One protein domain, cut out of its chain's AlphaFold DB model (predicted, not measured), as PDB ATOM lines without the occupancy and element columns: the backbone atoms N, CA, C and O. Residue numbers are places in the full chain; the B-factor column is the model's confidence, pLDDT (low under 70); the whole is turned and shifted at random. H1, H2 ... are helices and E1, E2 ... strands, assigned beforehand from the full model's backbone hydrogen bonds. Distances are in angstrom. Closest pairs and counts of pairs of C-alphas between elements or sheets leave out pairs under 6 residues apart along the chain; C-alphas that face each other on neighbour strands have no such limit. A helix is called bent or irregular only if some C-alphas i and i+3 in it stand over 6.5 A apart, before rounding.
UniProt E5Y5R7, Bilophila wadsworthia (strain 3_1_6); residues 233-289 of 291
ATOM      1  N   PHE A 233     138.041 156.629 176.404       72.94
ATOM      2  CA  PHE A 233     138.761 156.263 177.633       72.94
ATOM      3  C   PHE A 233     137.872 155.902 178.832       72.94
ATOM      4  O   PHE A 233     138.365 155.831 179.959       72.94
ATOM      5  N   LEU A 234     136.587 155.621 178.604       72.06
ATOM      6  CA  LEU A 234     135.704 155.125 179.651       72.06
ATOM      7  C   LEU A 234     136.085 153.678 179.998       72.06
ATOM      8  O   LEU A 234     136.098 152.831 179.098       72.06
ATOM      9  N   PRO A 235     136.384 153.353 181.267       71.12
ATOM     10  CA  PRO A 235     136.616 151.972 181.657       71.12
ATOM     11  C   PRO A 235     135.320 151.157 181.484       71.12
ATOM     12  O   PRO A 235     134.248 151.657 181.823       71.12
ATOM     13  N   PRO A 236     135.385 149.934 180.933       75.44
ATOM     14  CA  PRO A 236     134.240 149.047 180.830       75.44
ATOM     15  C   PRO A 236     133.853 148.533 182.218       75.44
ATOM     16  O   PRO A 236     134.715 148.264 183.055       75.44
ATOM     17  N   ASP A 237     132.552 148.360 182.429       76.19
ATOM     18  CA  ASP A 237     131.990 147.789 183.652       76.19
ATOM     19  C   ASP A 237     132.322 146.295 183.782       76.19
ATOM     20  O   ASP A 237     132.519 145.788 184.886       76.19
ATOM     21  N   GLU A 238     132.416 145.588 182.650       81.00
ATOM     22  CA  GLU A 238     132.770 144.168 182.602       81.00
ATOM     23  C   GLU A 238     133.845 143.894 181.542       81.00
ATOM     24  O   GLU A 238     133.733 144.323 180.387       81.00
ATOM     25  N   LEU A 239     134.871 143.123 181.917       85.88
ATOM     26  CA  LEU A 239     135.898 142.633 181.003       85.88
ATOM     27  C   LEU A 239     135.888 141.108 180.961       85.88
ATOM     28  O   LEU A 239     136.175 140.450 181.958       85.88
ATOM     29  N   PHE A 240     135.644 140.547 179.785       87.12
ATOM     30  CA  PHE A 240     135.697 139.112 179.552       87.12
ATOM     31  C   PHE A 240     136.938 138.781 178.741       87.12
ATOM     32  O   PHE A 240     137.117 139.317 177.646       87.12
ATOM     33  N   PHE A 241     137.770 137.876 179.243       87.69
ATOM     34  CA  PHE A 241     138.944 137.388 178.523       87.69
ATOM     35  C   PHE A 241     138.908 135.870 178.376       87.69
ATOM     36  O   PHE A 241     138.501 135.177 179.309       87.69
ATOM     37  N   PRO A 242     139.401 135.329 177.250       87.56
ATOM     38  CA  PRO A 242     139.630 133.900 177.123       87.56
ATOM     39  C   PRO A 242     140.550 133.366 178.222       87.56
ATOM     40  O   PRO A 242     141.570 133.988 178.531       87.56
ATOM     41  N   GLN A 243     140.251 132.184 178.763       88.00
ATOM     42  CA  GLN A 243     141.072 131.544 179.803       88.00
ATOM     43  C   GLN A 243     142.555 131.414 179.417       88.00
ATOM     44  O   GLN A 243     143.432 131.590 180.260       88.00
ATOM     45  N   TYR A 244     142.869 131.174 178.139       84.69
ATOM     46  CA  TYR A 244     144.263 131.053 177.696       84.69
ATOM     47  C   TYR A 244     145.068 132.359 177.856       84.69
ATOM     48  O   TYR A 244     146.296 132.307 177.910       84.69
ATOM     49  N   CYS A 245     144.405 133.518 177.969       85.69
ATOM     50  CA  CYS A 245     145.054 134.806 178.221       85.69
ATOM     51  C   CYS A 245     145.529 134.972 179.673       85.69
ATOM     52  O   CYS A 245     146.371 135.829 179.949       85.69
ATOM     53  N   GLN A 246     145.042 134.143 180.601       86.12
ATOM     54  CA  GLN A 246     145.350 134.257 182.028       86.12
ATOM     55  C   GLN A 246     146.854 134.159 182.309       86.12
ATOM     56  O   GLN A 246     147.387 134.921 183.115       86.12
ATOM     57  N   GLY A 247     147.559 133.278 181.588       82.81
ATOM     58  CA  GLY A 247     148.995 133.046 181.766       82.81
ATOM     59  C   GLY A 247     149.890 134.222 181.369       82.81
ATOM     60  O   GLY A 247     151.068 134.229 181.723       82.81
ATOM     61  N   PHE A 248     149.359 135.214 180.649       85.94
ATOM     62  CA  PHE A 248     150.134 136.367 180.193       85.94
ATOM     63  C   PHE A 248     149.481 137.723 180.496       85.94
ATOM     64  O   PHE A 248     150.052 138.749 180.139       85.94
ATOM     65  N   PHE A 249     148.358 137.775 181.218       88.56
ATOM     66  CA  PHE A 249     147.705 139.039 181.585       88.56
ATOM     67  C   PHE A 249     148.570 139.949 182.469       88.56
ATOM     68  O   PHE A 249     148.709 141.142 182.198       88.56
ATOM     69  N   SER A 250     149.182 139.390 183.515       86.69
ATOM     70  CA  SER A 250     149.983 140.159 184.477       86.69
ATOM     71  C   SER A 250     151.332 140.624 183.916       86.69
ATOM     72  O   SER A 250     151.998 141.461 184.525       86.69
ATOM     73  N   GLY A 251     151.739 140.116 182.751       88.19
ATOM     74  CA  GLY A 251     153.087 140.302 182.229       88.19
ATOM     75  C   GLY A 251     154.130 139.471 182.978       88.19
ATOM     76  O   GLY A 251     153.873 138.852 184.015       88.19
ATOM     77  N   HIS A 252     155.353 139.453 182.455       88.38
ATOM     78  CA  HIS A 252     156.449 138.744 183.108       88.38
ATOM     79  C   HIS A 252     156.764 139.376 184.467       88.38
ATOM     80  O   HIS A 252     157.054 140.567 184.551       88.38
ATOM     81  N   LYS A 253     156.690 138.567 185.533       87.81
ATOM     82  CA  LYS A 253     156.866 139.006 186.929       87.81
ATOM     83  C   LYS A 253     155.937 140.169 187.333       87.81
ATOM     84  O   LYS A 253     156.315 140.989 188.161       87.81
ATOM     85  N   GLY A 254     154.732 140.246 186.760       87.81
ATOM     86  CA  GLY A 254     153.754 141.282 187.117       87.81
ATOM     87  C   GLY A 254     153.998 142.649 186.470       87.81
ATOM     88  O   GLY A 254     153.402 143.634 186.904       87.81
ATOM     89  N   SER A 255     154.853 142.734 185.443       89.00
ATOM     90  CA  SER A 255     155.271 144.001 184.824       89.00
ATOM     91  C   SER A 255     154.134 144.853 184.245       89.00
ATOM     92  O   SER A 255     154.300 146.064 184.100       89.00
ATOM     93  N   LEU A 256     152.981 144.257 183.920       91.50
ATOM     94  CA  LEU A 256     151.839 144.988 183.364       91.50
ATOM     95  C   LEU A 256     150.828 145.452 184.413       91.50
ATOM     96  O   LEU A 256     150.012 146.315 184.097       91.50
ATOM     97  N   LEU A 257     150.878 144.954 185.653       90.62
ATOM     98  CA  LEU A 257     149.897 145.316 186.688       90.62
ATOM     99  C   LEU A 257     149.798 146.839 186.919       90.62
ATOM    100  O   LEU A 257     148.680 147.354 186.873       90.62
ATOM    101  N   PRO A 258     150.908 147.604 187.025       91.94
ATOM    102  CA  PRO A 258     150.822 149.060 187.184       91.94
ATOM    103  C   PRO A 258     150.256 149.779 185.951       91.94
ATOM    104  O   PRO A 258     149.780 150.908 186.041       91.94
ATOM    105  N   ARG A 259     150.347 149.164 184.765       91.81
ATOM    106  CA  ARG A 259     149.793 149.724 183.523       91.81
ATOM    107  C   ARG A 259     148.293 149.468 183.431       91.81
ATOM    108  O   ARG A 259     147.572 150.357 182.992       91.81
ATOM    109  N   TRP A 260     147.833 148.299 183.870       89.50
ATOM    110  CA  TRP A 260     146.409 147.984 183.991       89.50
ATOM    111  C   TRP A 260     145.708 148.886 185.005       89.50
ATOM    112  O   TRP A 260     144.661 149.450 184.694       89.50
ATOM    113  N   GLU A 261     146.335 149.116 186.159       88.62
ATOM    114  CA  GLU A 261     145.807 149.998 187.204       88.62
ATOM    115  C   GLU A 261     145.594 151.435 186.704       88.62
ATOM    116  O   GLU A 261     144.565 152.044 186.987       88.62
ATOM    117  N   LYS A 262     146.505 151.957 185.869       87.88
ATOM    118  CA  LYS A 262     146.345 153.273 185.217       87.88
ATOM    119  C   LYS A 262     145.148 153.352 184.266       87.88
ATOM    120  O   LYS A 262     144.698 154.453 183.971       87.88
ATOM    121  N   LEU A 263     144.653 152.215 183.775       83.38
ATOM    122  CA  LEU A 263     143.425 152.119 182.980       83.38
ATOM    123  C   LEU A 263     142.191 151.804 183.843       83.38
ATOM    124  O   LEU A 263     141.117 151.569 183.300       83.38
ATOM    125  N   GLY A 264     142.332 151.758 185.173       83.31
ATOM    126  CA  GLY A 264     141.259 151.368 186.090       83.31
ATOM    127  C   GLY A 264     140.908 149.878 186.040       83.31
ATOM    128  O   GLY A 264     139.892 149.477 186.599       83.31
ATOM    129  N   ILE A 265     141.727 149.045 185.384       83.25
ATOM    130  CA  ILE A 265     141.499 147.601 185.271       83.25
ATOM    131  C   ILE A 265     142.261 146.894 186.385       83.25
ATOM    132  O   ILE A 265     143.480 147.024 186.501       83.25
ATOM    133  N   GLN A 266     141.547 146.091 187.167       81.06
ATOM    134  CA  GLN A 266     142.123 145.248 188.208       81.06
ATOM    135  C   GLN A 266     141.943 143.772 187.833       81.06
ATOM    136  O   GLN A 266     140.973 143.426 187.165       81.06
ATOM    137  N   PRO A 267     142.817 142.850 188.275       80.00
ATOM    138  CA  PRO A 267     142.632 141.423 187.996       80.00
ATOM    139  C   PRO A 267     141.265 140.880 188.447       80.00
ATOM    140  O   PRO A 267     140.726 139.972 187.823       80.00
ATOM    141  N   SER A 268     140.696 141.450 189.514       80.75
ATOM    142  CA  SER A 268     139.369 141.107 190.034       80.75
ATOM    143  C   SER A 268     138.208 141.579 189.155       80.75
ATOM    144  O   SER A 268     137.108 141.060 189.311       80.75
ATOM    145  N   SER A 269     138.421 142.532 188.238       79.56
ATOM    146  CA  SER A 269     137.389 143.005 187.307       79.56
ATOM    147  C   SER A 269     137.305 142.167 186.025       79.56
ATOM    148  O   SER A 269     136.531 142.491 185.126       79.56
ATOM    149  N   ILE A 270     138.098 141.091 185.929       85.81
ATOM    150  CA  ILE A 270     138.167 140.219 184.756       85.81
ATOM    151  C   ILE A 270     137.397 138.927 184.994       85.81
ATOM    152  O   ILE A 270     137.664 138.178 185.934       85.81
ATOM    153  N   GLN A 271     136.496 138.627 184.067       89.19
ATOM    154  CA  GLN A 271     135.797 137.357 183.969       89.19
ATOM    155  C   GLN A 271     136.492 136.472 182.925       89.19
ATOM    156  O   GLN A 271     136.562 136.804 181.741       89.19
ATOM    157  N   TRP A 272     137.030 135.334 183.364       89.88
ATOM    158  CA  TRP A 272     137.701 134.378 182.481       89.88
ATOM    159  C   TRP A 272     136.682 133.423 181.865       89.88
ATOM    160  O   TRP A 272     136.048 132.647 182.579       89.88
ATOM    161  N   VAL A 273     136.539 133.464 180.543       90.25
ATOM    162  CA  VAL A 273     135.536 132.688 179.803       90.25
ATOM    163  C   VAL A 273     136.171 131.660 178.876       90.25
ATOM    164  O   VAL A 273     137.308 131.812 178.421       90.25
ATOM    165  N   GLU A 274     135.424 130.597 178.586       86.62
ATOM    166  CA  GLU A 274     135.738 129.710 177.469       86.62
ATOM    167  C   GLU A 274     135.454 130.425 176.140       86.62
ATOM    168  O   GLU A 274     134.484 131.173 176.016       86.62
ATOM    169  N   GLY A 275     136.304 130.196 175.140       81.81
ATOM    170  CA  GLY A 275     136.168 130.786 173.809       81.81
ATOM    171  C   GLY A 275     137.448 131.449 173.310       81.81
ATOM    172  O   GLY A 275     138.509 131.349 173.922       81.81
ATOM    173  N   GLU A 276     137.339 132.116 172.163       75.88
ATOM    174  CA  GLU A 276     138.479 132.718 171.457       75.88
ATOM    175  C   GLU A 276     138.534 134.247 171.566       75.88
ATOM    176  O   GLU A 276     139.533 134.857 171.192       75.88
ATOM    177  N   TYR A 277     137.471 134.886 172.064       77.50
ATOM    178  CA  TYR A 277     137.314 136.338 171.981       77.50
ATOM    179  C   TYR A 277     137.245 136.991 173.353       77.50
ATOM    180  O   TYR A 277     136.537 136.527 174.247       77.50
ATOM    181  N   ALA A 278     137.961 138.106 173.491       80.88
ATOM    182  CA  ALA A 278     137.750 139.034 174.588       80.88
ATOM    183  C   ALA A 278     136.562 139.953 174.268       80.88
ATOM    184  O   ALA A 278     136.338 140.299 173.106       80.88
ATOM    185  N   SER A 279     135.816 140.365 175.291       81.12
ATOM    186  CA  SER A 279     134.753 141.364 175.151       81.12
ATOM    187  C   SER A 279     134.801 142.372 176.294       81.12
ATOM    188  O   SER A 279     135.108 142.021 177.431       81.12
ATOM    189  N   LEU A 280     134.528 143.631 175.967       81.62
ATOM    190  CA  LEU A 280     134.444 144.747 176.905       81.62
ATOM    191  C   LEU A 280     132.996 145.239 176.876       81.62
ATOM    192  O   LEU A 280     132.448 145.410 175.782       81.62
ATOM    193  N   ARG A 281     132.364 145.431 178.037       78.88
ATOM    194  CA  ARG A 281     130.978 145.916 178.126       78.88
ATOM    195  C   ARG A 281     130.881 147.178 178.966       78.88
ATOM    196  O   ARG A 281     131.472 147.254 180.038       78.88
ATOM    197  N   TRP A 282     130.077 148.116 178.479       77.25
ATOM    198  CA  TRP A 282     129.643 149.305 179.201       77.25
ATOM    199  C   TRP A 282     128.134 149.176 179.430       77.25
ATOM    200  O   TRP A 282     127.368 149.040 178.478       77.25
ATOM    201  N   ASN A 283     127.714 149.169 180.689       72.56
ATOM    202  CA  ASN A 283     126.324 149.030 181.117       72.56
ATOM    203  C   ASN A 283     125.532 150.334 180.945       72.56
ATOM    204  O   ASN A 283     124.302 150.309 180.995       72.56
ATOM    205  N   LYS A 284     126.221 151.461 180.733       65.00
ATOM    206  CA  LYS A 284     125.616 152.758 180.418       65.00
ATOM    207  C   LYS A 284     125.931 153.171 178.976       65.00
ATOM    208  O   LYS A 284     127.077 153.005 178.549       65.00
ATOM    209  N   PRO A 285     124.962 153.727 178.226       59.69
ATOM    210  CA  PRO A 285     125.230 154.321 176.920       59.69
ATOM    211  C   PRO A 285     126.279 155.437 177.039       59.69
ATOM    212  O   PRO A 285     126.222 156.236 177.972       59.69
ATOM    213  N   LEU A 286     127.205 155.533 176.074       56.69
ATOM    214  CA  LEU A 286     128.233 156.592 176.003       56.69
ATOM    215  C   LEU A 286     127.648 158.015 176.140       56.69
ATOM    216  O   LEU A 286     128.310 158.914 176.653       56.69
ATOM    217  N   GLU A 287     126.398 158.195 175.713       58.88
ATOM    218  CA  GLU A 287     125.637 159.448 175.744       58.88
ATOM    219  C   GLU A 287     125.285 159.924 177.168       58.88
ATOM    220  O   GLU A 287     125.193 161.126 177.389       58.88
ATOM    221  N   GLU A 288     125.149 159.016 178.144       54.91
ATOM    222  CA  GLU A 288     124.834 159.349 179.548       54.91
ATOM    223  C   GLU A 288     126.081 159.590 180.415       54.91
ATOM    224  O   GLU A 288     125.974 160.059 181.546       54.91
ATOM    225  N   VAL A 289     127.269 159.223 179.925       54.56
ATOM    226  CA  VAL A 289     128.529 159.314 180.689       54.56
ATOM    227  C   VAL A 289     129.311 160.592 180.358       54.56
ATOM    228  O   VAL A 289     130.147 161.025 181.147       54.56
TER     229      VAL A 289
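This is residues 233 to 289 of the 291 residues of a protein of Bilophila wadsworthia (strain 3_1_6) (UniProt E5Y5R7). A small three-stranded sheet forms one wall, and from it the chain swings out through H1 and H2 in a wide, open arch and comes back as E2. From the opposite edge strand, E3, a short tail leads away to H3 at the far end. The printed part has 57 residues, 28 of them, under half, in named elements: E1 H1 H2 E2 E3 H3 along the chain, class mixed, helices and strands. The sheet's order is E2 E1 E3, mixed. The whole is only just loose, close to compact, with a radius of gyration of the C-alphas of 12.4 A, and only just flat, spanning 38 by 27 by 15 A.

Find C-alpha 238 at (132.770, 144.168, 182.602); from there E1, residues 238 to 242, runs 13.5 A. Beside it look for E2, residues 270 to 273, 9.4 A, and E3, residues 279 to 281. H1 takes residues 243 to 249, 10.2 A; it is irregular, but only just, with C-alphas 244 and 247 6.6 A apart. H2 is residues 257 to 261, and H3, residues 286 to 289, ends at C-alpha 289 (128.529, 159.314, 180.689).

Inner strand E1 is parallel to E2 at 42 degrees, with N 271 and O 239 2.8 A apart. It is antiparallel to E3 at 173 degrees, with N 240 and O 279 2.8 A apart. E1, H1, H2 and E2 form a strand-helix-strand unit, two parallel strands joined through helices, with a right-handed crossover. H1 only grazes the sheet; its closest C-alphas to E2 are those of Gln 243 and Trp 272, 5.2 A. H2 and H3 are not on the sheet, and H1 and H2 are only just apart, closest 8.4 A. In H2 the O i to N i+4 pair is within hydrogen-bond range; H1 has 1 of 3, and 2 of 4 O i to N i+3 pairs; H3 is too short for an O i to N i+4 pair.

The C-alphas of Lys 253 and Glu 287, the two farthest apart, are 39.0 A from each other. The printed part has no cut, and no link is long. Look for low confidence at residues 284 to 289, under 70; the mean pLDDT of the printed part is 81.2.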